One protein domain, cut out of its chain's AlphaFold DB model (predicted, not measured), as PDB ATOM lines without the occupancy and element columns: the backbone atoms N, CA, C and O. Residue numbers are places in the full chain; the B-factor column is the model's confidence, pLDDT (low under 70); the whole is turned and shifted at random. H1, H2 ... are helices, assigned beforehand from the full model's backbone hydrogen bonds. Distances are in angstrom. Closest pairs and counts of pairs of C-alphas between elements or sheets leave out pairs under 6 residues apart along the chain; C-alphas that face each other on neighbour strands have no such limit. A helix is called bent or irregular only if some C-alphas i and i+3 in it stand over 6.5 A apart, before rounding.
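AT A GLANCE: This is residues 37 to 107 of the 250 residues of an uncharacterized protein of Nonomuraea turkmeniaca (UniProt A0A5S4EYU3). Look first for one long helix, H1, whose first residues, 37 to 45, stick out as a free arm, while two shorter helices, H2 and H3, pack side by side near its other end. H3 is in the middle, touching H2 along one side and crossing residues 50 to 61 of H1 on the other, and a long link, residues 77 to 87, folds back from the end of H2 to the start of H3. The printed part has 71 residues with three named helices, in the order H1, H2, H3, and no named strand; its class is all helix. The whole is elongated, spanning 44 by 24 by 16 A, and only just loose, close to compact, with a radius of gyration of the C-alphas of 13.5 A.

IN THESE COORDINATES: Find C-alpha 37 at (202.120, 235.334, 170.743); from there H1, residues 37 to 63, runs 40.2 A to C-alpha 63 at (167.509, 218.306, 159.339). It has a kink of 32 degrees near residue 44, and it is irregular, but only just: C-alphas 41 and 44 are 6.8 A apart. After a tight link of 2 residues, H2 takes up residues 66 to 76. Beyond the long link of 11 residues comes H3, residues 88 to 102, which covers 21.0 A and ends with C-alpha 102 at (187.683, 220.144, 155.862).

HOW THE PARTS SIT: Begin at H1, which touches H3 with residues 50 to 61 alone; the closest C-alphas are those of His 54 and Arg 96, 5.6 A apart. The two helices run opposite ways at a steep tilt of 46 degrees. H1 and H2 are close but not clearly touching, the closest C-alphas being those of Ala 61 and Leu 69, 6.8 A apart. They run opposite ways at a steep tilt of 49 degrees. H2 and H3 touch, and their closest C-alphas are at their first residues, Thr 66 and Arg 88, 6.0 A apart. These two run the same way at a shallow tilt of 22 degrees. In H2 and H3 every O i to N i+4 pair is within hydrogen-bond range; in H1 21 of 23 are.

THE WHOLE: The two C-alphas farthest apart are those of Arg 37 and Asp 85, 43.9 A. Without the arm that stands free, the body of 62 residues spans 32 by 24 by 15 A, with a radius of gyration of 11.2 A. The printed part has no cut, and the link from H2 to H3 is the long one. The mean pLDDT of the printed part is 79.5; look for values under 70 at residues 37 to 40, 42 to 43, 46, 78 and 104 to 107.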
ATOM      1  N   ARG A  37     203.003 234.159 170.869       63.88
ATOM      2  CA  ARG A  37     202.120 235.334 170.743       63.88
ATOM      3  C   ARG A  37     201.037 235.146 169.683       63.88
ATOM      4  O   ARG A  37     199.874 235.432 169.959       63.88
ATOM      5  N   ARG A  38     201.400 234.655 168.493       64.25
ATOM      6  CA  ARG A  38     200.440 234.368 167.415       64.25
ATOM      7  C   ARG A  38     199.437 233.304 167.836       64.25
ATOM      8  O   ARG A  38     198.243 233.545 167.723       64.25
ATOM      9  N   LEU A  39     199.892 232.206 168.441       64.69
ATOM     10  CA  LEU A  39     199.005 231.172 168.975       64.69
ATOM     11  C   LEU A  39     198.001 231.742 169.992       64.69
ATOM     12  O   LEU A  39     196.813 231.431 169.933       64.69
ATOM     13  N   ALA A  40     198.454 232.591 170.917       65.56
ATOM     14  CA  ALA A  40     197.578 233.218 171.903       65.56
ATOM     15  C   ALA A  40     196.553 234.179 171.273       65.56
ATOM     16  O   ALA A  40     195.417 234.240 171.739       65.56
ATOM     17  N   ALA A  41     196.936 234.900 170.216       73.25
ATOM     18  CA  ALA A  41     196.051 235.806 169.486       73.25
ATOM     19  C   ALA A  41     195.046 235.069 168.583       73.25
ATOM     20  O   ALA A  41     193.901 235.499 168.458       73.25
ATOM     21  N   GLU A  42     195.451 233.954 167.974       69.56
ATOM     22  CA  GLU A  42     194.625 233.189 167.035       69.56
ATOM     23  C   GLU A  42     193.657 232.227 167.737       69.56
ATOM     24  O   GLU A  42     192.560 231.985 167.231       69.56
ATOM     25  N   ARG A  43     193.997 231.721 168.932       69.75
ATOM     26  CA  ARG A  43     193.160 230.776 169.695       69.75
ATOM     27  C   ARG A  43     191.701 231.221 169.889       69.75
ATOM     28  O   ARG A  43     190.820 230.400 169.637       69.75
ATOM     29  N   PRO A  44     191.396 232.468 170.304       74.69
ATOM     30  CA  PRO A  44     190.013 232.926 170.448       74.69
ATOM     31  C   PRO A  44     189.241 232.914 169.125       74.69
ATOM     32  O   PRO A  44     188.080 232.508 169.087       74.69
ATOM     33  N   TYR A  45     189.892 233.322 168.033       74.50
ATOM     34  CA  TYR A  45     189.292 233.323 166.702       74.50
ATOM     35  C   TYR A  45     189.020 231.894 166.217       74.50
ATOM     36  O   TYR A  45     187.905 231.587 165.805       74.50
ATOM     37  N   VAL A  46     189.994 230.991 166.353       66.12
ATOM     38  CA  VAL A  46     189.841 229.575 165.987       66.12
ATOM     39  C   VAL A  46     188.737 228.901 166.803       66.12
ATOM     40  O   VAL A  46     187.898 228.207 166.234       66.12
ATOM     41  N   ALA A  47     188.665 229.158 168.112       70.62
ATOM     42  CA  ALA A  47     187.586 228.648 168.958       70.62
ATOM     43  C   ALA A  47     186.202 229.148 168.504       70.62
ATOM     44  O   ALA A  47     185.240 228.376 168.484       70.62
ATOM     45  N   SER A  48     186.102 230.415 168.088       74.94
ATOM     46  CA  SER A  48     184.874 230.975 167.514       74.94
ATOM     47  C   SER A  48     184.492 230.279 166.206       74.94
ATOM     48  O   SER A  48     183.337 229.900 166.031       74.94
ATOM     49  N   VAL A  49     185.455 230.065 165.305       72.00
ATOM     50  CA  VAL A  49     185.218 229.394 164.017       72.00
ATOM     51  C   VAL A  49     184.774 227.943 164.221       72.00
ATOM     52  O   VAL A  49     183.798 227.521 163.607       72.00
ATOM     53  N   ILE A  50     185.419 227.194 165.121       72.44
ATOM     54  CA  ILE A  50     185.012 225.821 165.472       72.44
ATOM     55  C   ILE A  50     183.592 225.808 166.049       72.44
ATOM     56  O   ILE A  50     182.780 224.967 165.671       72.44
ATOM     57  N   THR A  51     183.258 226.769 166.916       78.88
ATOM     58  CA  THR A  51     181.904 226.898 167.481       78.88
ATOM     59  C   THR A  51     180.860 227.130 166.387       78.88
ATOM     60  O   THR A  51     179.797 226.507 166.400       78.88
ATOM     61  N   ASP A  52     181.163 227.981 165.406       80.88
ATOM     62  CA  ASP A  52     180.281 228.215 164.262       80.88
ATOM     63  C   ASP A  52     180.143 226.987 163.356       80.88
ATOM     64  O   ASP A  52     179.040 226.705 162.883       80.88
ATOM     65  N   ILE A  53     181.227 226.238 163.142       76.75
ATOM     66  CA  ILE A  53     181.202 224.974 162.395       76.75
ATOM     67  C   ILE A  53     180.323 223.953 163.119       76.75
ATOM     68  O   ILE A  53     179.438 223.375 162.495       76.75
ATOM     69  N   HIS A  54     180.499 223.773 164.430       85.88
ATOM     70  CA  HIS A  54     179.683 222.850 165.219       85.88
ATOM     71  C   HIS A  54     178.205 223.237 165.205       85.88
ATOM     72  O   HIS A  54     177.351 222.383 165.002       85.88
ATOM     73  N   ARG A  55     177.892 224.531 165.334       87.81
ATOM     74  CA  ARG A  55     176.512 225.023 165.261       87.81
ATOM     75  C   ARG A  55     175.858 224.722 163.909       87.81
ATOM     76  O   ARG A  55     174.677 224.390 163.872       87.81
ATOM     77  N   ARG A  56     176.603 224.851 162.806       86.94
ATOM     78  CA  ARG A  56     176.118 224.479 161.466       86.94
ATOM     79  C   ARG A  56     175.937 222.968 161.345       86.94
ATOM     80  O   ARG A  56     174.866 222.536 160.947       86.94
ATOM     81  N   ALA A  57     176.924 222.193 161.795       82.56
ATOM     82  CA  ALA A  57     176.863 220.735 161.817       82.56
ATOM     83  C   ALA A  57     175.636 220.218 162.586       82.56
ATOM     84  O   ALA A  57     174.995 219.264 162.157       82.56
ATOM     85  N   ASP A  58     175.282 220.874 163.693       88.12
ATOM     86  CA  ASP A  58     174.118 220.527 164.512       88.12
ATOM     87  C   ASP A  58     172.796 220.864 163.827       88.12
ATOM     88  O   ASP A  58     171.843 220.092 163.914       88.12
ATOM     89  N   ALA A  59     172.737 221.994 163.116       90.56
ATOM     90  CA  ALA A  59     171.574 222.356 162.315       90.56
ATOM     91  C   ALA A  59     171.366 221.370 161.152       90.56
ATOM     92  O   ALA A  59     170.244 220.912 160.937       90.56
ATOM     93  N   ASP A  60     172.444 220.991 160.461       88.06
ATOM     94  CA  ASP A  60     172.413 220.006 159.377       88.06
ATOM     95  C   ASP A  60     172.000 218.626 159.912       88.06
ATOM     96  O   ASP A  60     171.104 217.978 159.371       88.06
ATOM     97  N   ALA A  61     172.579 218.203 161.039       88.19
ATOM     98  CA  ALA A  61     172.237 216.951 161.702       88.19
ATOM     99  C   ALA A  61     170.784 216.907 162.206       88.19
ATOM    100  O   ALA A  61     170.185 215.832 162.241       88.19
ATOM    101  N   ALA A  62     170.199 218.040 162.592       91.38
ATOM    102  CA  ALA A  62     168.790 218.105 162.972       91.38
ATOM    103  C   ALA A  62     167.843 217.974 161.764       91.38
ATOM    104  O   ALA A  62     166.694 217.568 161.935       91.38
ATOM    105  N   ALA A  63     168.312 218.314 160.559       92.06
ATOM    106  CA  ALA A  63     167.509 218.306 159.339       92.06
ATOM    107  C   ALA A  63     167.466 216.943 158.627       92.06
ATOM    108  O   ALA A  63     166.564 216.722 157.818       92.06
ATOM    109  N   ILE A  64     168.415 216.044 158.910       92.44
ATOM    110  CA  ILE A  64     168.555 214.758 158.212       92.44
ATOM    111  C   ILE A  64     168.640 213.569 159.172       92.44
ATOM    112  O   ILE A  64     168.972 213.695 160.354       92.44
ATOM    113  N   THR A  65     168.354 212.380 158.652       93.00
ATOM    114  CA  THR A  65     168.429 211.129 159.413       93.00
ATOM    115  C   THR A  65     169.876 210.738 159.740       93.00
ATOM    116  O   THR A  65     170.835 211.175 159.100       93.00
ATOM    117  N   THR A  66     170.056 209.861 160.735       89.44
ATOM    118  CA  THR A  66     171.376 209.298 161.078       89.44
ATOM    119  C   THR A  66     172.042 208.632 159.874       89.44
ATOM    120  O   THR A  66     173.249 208.760 159.695       89.44
ATOM    121  N   GLU A  67     171.256 207.950 159.039       88.62
ATOM    122  CA  GLU A  67     171.749 207.239 157.860       88.62
ATOM    123  C   GLU A  67     172.257 208.191 156.779       88.62
ATOM    124  O   GLU A  67     173.367 208.021 156.274       88.62
ATOM    125  N   GLU A  68     171.488 209.237 156.478       90.38
ATOM    126  CA  GLU A  68     171.887 210.280 155.530       90.38
ATOM    127  C   GLU A  68     173.141 211.023 156.011       90.38
ATOM    128  O   GLU A  68     174.016 211.346 155.203       90.38
ATOM    129  N   LEU A  69     173.290 211.234 157.327       89.06
ATOM    130  CA  LEU A  69     174.504 211.834 157.884       89.06
ATOM    131  C   LEU A  69     175.720 210.907 157.732       89.06
ATOM    132  O   LEU A  69     176.786 211.380 157.342       89.06
ATOM    133  N   ARG A  70     175.577 209.593 157.966       87.50
ATOM    134  CA  ARG A  70     176.669 208.624 157.731       87.50
ATOM    135  C   ARG A  70     177.087 208.592 156.265       87.50
ATOM    136  O   ARG A  70     178.277 208.621 155.975       87.50
ATOM    137  N   GLN A  71     176.124 208.565 155.345       86.81
ATOM    138  CA  GLN A  71     176.409 208.598 153.908       86.81
ATOM    139  C   GLN A  71     177.117 209.897 153.510       86.81
ATOM    140  O   GLN A  71     178.090 209.863 152.756       86.81
ATOM    141  N   SER A  72     176.693 211.028 154.080       85.81
ATOM    142  CA  SER A  72     177.359 212.320 153.895       85.81
ATOM    143  C   SER A  72     178.814 212.280 154.370       85.81
ATOM    144  O   SER A  72     179.692 212.687 153.620       85.81
ATOM    145  N   ILE A  73     179.098 211.717 155.552       85.06
ATOM    146  CA  ILE A  73     180.472 211.535 156.054       85.06
ATOM    147  C   ILE A  73     181.310 210.702 155.077       85.06
ATOM    148  O   ILE A  73     182.347 211.175 154.621       85.06
ATOM    149  N   CYS A  74     180.838 209.510 154.698       83.25
ATOM    150  CA  CYS A  74     181.580 208.607 153.812       83.25
ATOM    151  C   CYS A  74     181.802 209.189 152.403       83.25
ATOM    152  O   CYS A  74     182.782 208.854 151.742       83.25
ATOM    153  N   SER A  75     180.885 210.036 151.917       84.81
ATOM    154  CA  SER A  75     181.032 210.709 150.617       84.81
ATOM    155  C   SER A  75     182.017 211.879 150.643       84.81
ATOM    156  O   SER A  75     182.650 212.165 149.629       84.81
ATOM    157  N   LEU A  76     182.144 212.551 151.789       81.25
ATOM    158  CA  LEU A  76     183.012 213.713 151.974       81.25
ATOM    159  C   LEU A  76     184.442 213.325 152.378       81.25
ATOM    160  O   LEU A  76     185.374 214.058 152.054       81.25
ATOM    161  N   ASP A  77     184.628 212.191 153.055       78.88
ATOM    162  CA  ASP A  77     185.939 211.633 153.393       78.88
ATOM    163  C   ASP A  77     185.880 210.099 153.347       78.88
ATOM    164  O   ASP A  77     185.313 209.449 154.228       78.88
ATOM    165  N   ALA A  78     186.481 209.526 152.301       67.81
ATOM    166  CA  ALA A  78     186.487 208.085 152.059       67.81
ATOM    167  C   ALA A  78     187.286 207.296 153.114       67.81
ATOM    168  O   ALA A  78     187.073 206.091 153.256       67.81
ATOM    169  N   ASP A  79     188.174 207.963 153.861       72.62
ATOM    170  CA  ASP A  79     188.990 207.345 154.907       72.62
ATOM    171  C   ASP A  79     188.293 207.379 156.281       72.62
ATOM    172  O   ASP A  79     188.715 206.690 157.218       72.62
ATOM    173  N   MET A  80     187.204 208.148 156.428       71.94
ATOM    174  CA  MET A  80     186.384 208.146 157.640       71.94
ATOM    175  C   MET A  80     185.303 207.066 157.582       71.94
ATOM    176  O   MET A  80     184.323 207.153 156.850       71.94
ATOM    177  N   SER A  81     185.455 206.065 158.447       71.38
ATOM    178  CA  SER A  81     184.458 205.023 158.688       71.38
ATOM    179  C   SER A  81     183.737 205.288 160.008       71.38
ATOM    180  O   SER A  81     184.366 205.318 161.068       71.38
ATOM    181  N   VAL A  82     182.416 205.472 159.948       76.00
ATOM    182  CA  VAL A  82     181.554 205.510 161.136       76.00
ATOM    183  C   VAL A  82     180.854 204.154 161.268       76.00
ATOM    184  O   VAL A  82     180.149 203.757 160.329       76.00
ATOM    185  N   PRO A  83     181.026 203.434 162.394       81.06
ATOM    186  CA  PRO A  83     180.405 202.129 162.605       81.06
ATOM    187  C   PRO A  83     178.890 202.157 162.368       81.06
ATOM    188  O   PRO A  83     178.218 203.144 162.668       81.06
ATOM    189  N   ALA A  84     178.340 201.076 161.813       77.62
ATOM    190  CA  ALA A  84     176.908 200.991 161.511       77.62
ATOM    191  C   ALA A  84     176.022 200.937 162.764       77.62
ATOM    192  O   ALA A  84     174.843 201.268 162.697       77.62
ATOM    193  N   ASP A  85     176.600 200.533 163.891       85.19
ATOM    194  CA  ASP A  85     175.996 200.464 165.217       85.19
ATOM    195  C   ASP A  85     176.246 201.721 166.069       85.19
ATOM    196  O   ASP A  85     175.819 201.768 167.222       85.19
ATOM    197  N   ALA A  86     176.911 202.745 165.522       85.06
ATOM    198  CA  ALA A  86     177.143 203.998 166.230       85.06
ATOM    199  C   ALA A  86     175.819 204.722 166.527       85.06
ATOM    200  O   ALA A  86     174.950 204.859 165.660       85.06
ATOM    201  N   ASP A  87     175.679 205.221 167.756       90.00
ATOM    202  CA  ASP A  87     174.538 206.049 168.135       90.00
ATOM    203  C   ASP A  87     174.550 207.409 167.416       90.00
ATOM    204  O   ASP A  87     175.547 207.832 166.820       90.00
ATOM    205  N   ARG A  88     173.408 208.110 167.445       89.56
ATOM    206  CA  ARG A  88     173.240 209.395 166.746       89.56
ATOM    207  C   ARG A  88     174.329 210.391 167.135       89.56
ATOM    208  O   ARG A  88     174.864 211.053 166.246       89.56
ATOM    209  N   ASP A  89     174.637 210.486 168.422       88.19
ATOM    210  CA  ASP A  89     175.569 211.469 168.966       88.19
ATOM    211  C   ASP A  89     176.996 211.204 168.479       88.19
ATOM    212  O   ASP A  89     177.697 212.136 168.083       88.19
ATOM    213  N   ALA A  90     177.409 209.938 168.408       86.50
ATOM    214  CA  ALA A  90     178.680 209.535 167.823       86.50
ATOM    215  C   ALA A  90     178.765 209.901 166.333       86.50
ATOM    216  O   ALA A  90     179.786 210.438 165.898       86.50
ATOM    217  N   VAL A  91     177.694 209.691 165.554       88.06
ATOM    218  CA  VAL A  91     177.664 210.098 164.134       88.06
ATOM    219  C   VAL A  91     177.731 211.624 163.987       88.06
ATOM    220  O   VAL A  91     178.450 212.126 163.125       88.06
ATOM    221  N   VAL A  92     177.019 212.382 164.829       88.69
ATOM    222  CA  VAL A  92     177.070 213.856 164.817       88.69
ATOM    223  C   VAL A  92     178.462 214.365 165.185       88.69
ATOM    224  O   VAL A  92     178.975 215.263 164.521       88.69
ATOM    225  N   ASN A  93     179.109 213.773 166.188       85.94
ATOM    226  CA  ASN A  93     180.477 214.137 166.559       85.94
ATOM    227  C   ASN A  93     181.476 213.829 165.438       85.94
ATOM    228  O   ASN A  93     182.285 214.688 165.102       85.94
ATOM    229  N   ALA A  94     181.358 212.672 164.781       85.00
ATOM    230  CA  ALA A  94     182.179 212.355 163.614       85.00
ATOM    231  C   ALA A  94     181.973 213.368 162.469       85.00
ATOM    232  O   ALA A  94     182.932 213.761 161.807       85.00
ATOM    233  N   TYR A  95     180.740 213.837 162.260       85.75
ATOM    234  CA  TYR A  95     180.446 214.870 161.266       85.75
ATOM    235  C   TYR A  95     181.042 216.238 161.628       85.75
ATOM    236  O   TYR A  95     181.616 216.907 160.768       85.75
ATOM    237  N   ARG A  96     180.962 216.646 162.901       84.12
ATOM    238  CA  ARG A  96     181.614 217.867 163.408       84.12
ATOM    239  C   ARG A  96     183.123 217.825 163.161       84.12
ATOM    240  O   ARG A  96     183.665 218.759 162.573       84.12
ATOM    241  N   ASP A  97     183.772 216.725 163.540       81.56
ATOM    242  CA  ASP A  97     185.215 216.531 163.368       81.56
ATOM    243  C   ASP A  97     185.628 216.576 161.892       81.56
ATOM    244  O   ASP A  97     186.642 217.190 161.539       81.56
ATOM    245  N   LEU A  98     184.821 215.975 161.015       82.69
ATOM    246  CA  LEU A  98     185.016 216.034 159.571       82.69
ATOM    247  C   LEU A  98     184.941 217.474 159.047       82.69
ATOM    248  O   LEU A  98     185.838 217.914 158.329       82.69
ATOM    249  N   LEU A  99     183.910 218.237 159.415       79.50
ATOM    250  CA  LEU A  99     183.761 219.622 158.960       79.50
ATOM    251  C   LEU A  99     184.881 220.529 159.487       79.50
ATOM    252  O   LEU A  99     185.380 221.386 158.753       79.50
ATOM    253  N   VAL A 100     185.335 220.313 160.724       72.06
ATOM    254  CA  VAL A 100     186.512 221.000 161.275       72.06
ATOM    255  C   VAL A 100     187.765 220.653 160.467       72.06
ATOM    256  O   VAL A 100     188.532 221.553 160.121       72.06
ATOM    257  N   ARG A 101     187.962 219.385 160.090       72.62
ATOM    258  CA  ARG A 101     189.088 218.960 159.243       72.62
ATOM    259  C   ARG A 101     189.043 219.612 157.860       72.62
ATOM    260  O   ARG A 101     190.038 220.197 157.435       72.62
ATOM    261  N   LEU A 102     187.889 219.567 157.195       73.69
ATOM    262  CA  LEU A 102     187.683 220.144 155.862       73.69
ATOM    263  C   LEU A 102     187.836 221.671 155.847       73.69
ATOM    264  O   LEU A 102     188.226 222.235 154.828       73.69
ATOM    265  N   SER A 103     187.589 222.346 156.973       70.56
ATOM    266  CA  SER A 103     187.797 223.794 157.088       70.56
ATOM    267  C   SER A 103     189.272 224.221 157.014       70.56
ATOM    268  O   SER A 103     189.556 225.399 156.813       70.56
ATOM    269  N   GLY A 104     190.221 223.291 157.201       63.22
ATOM    270  CA  GLY A 104     191.663 223.569 157.166       63.22
ATOM    271  C   GLY A 104     192.201 224.374 158.359       63.22
ATOM    272  O   GLY A 104     193.404 224.614 158.442       63.22
ATOM    273  N   VAL A 105     191.344 224.751 159.315       61.72
ATOM    274  CA  VAL A 105     191.673 225.633 160.451       61.72
ATOM    275  C   VAL A 105     192.662 224.989 161.441       61.72
ATOM    276  O   VAL A 105     193.411 225.689 162.118       61.72
ATOM    277  N   MET A 106     192.720 223.655 161.501       58.09
ATOM    278  CA  MET A 106     193.535 222.915 162.477       58.09
ATOM    279  C   MET A 106     195.012 222.730 162.085       58.09
ATOM    280  O   MET A 106     195.840 222.489 162.964       58.09
ATOM    281  N   LEU A 107     195.361 222.842 160.799       54.44
ATOM    282  CA  LEU A 107     196.731 222.610 160.313       54.44
ATOM    283  C   LEU A 107     197.721 223.688 160.805       54.44
ATOM    284  O   LEU A 107     198.734 223.316 161.401       54.44
TER     285      LEU A 107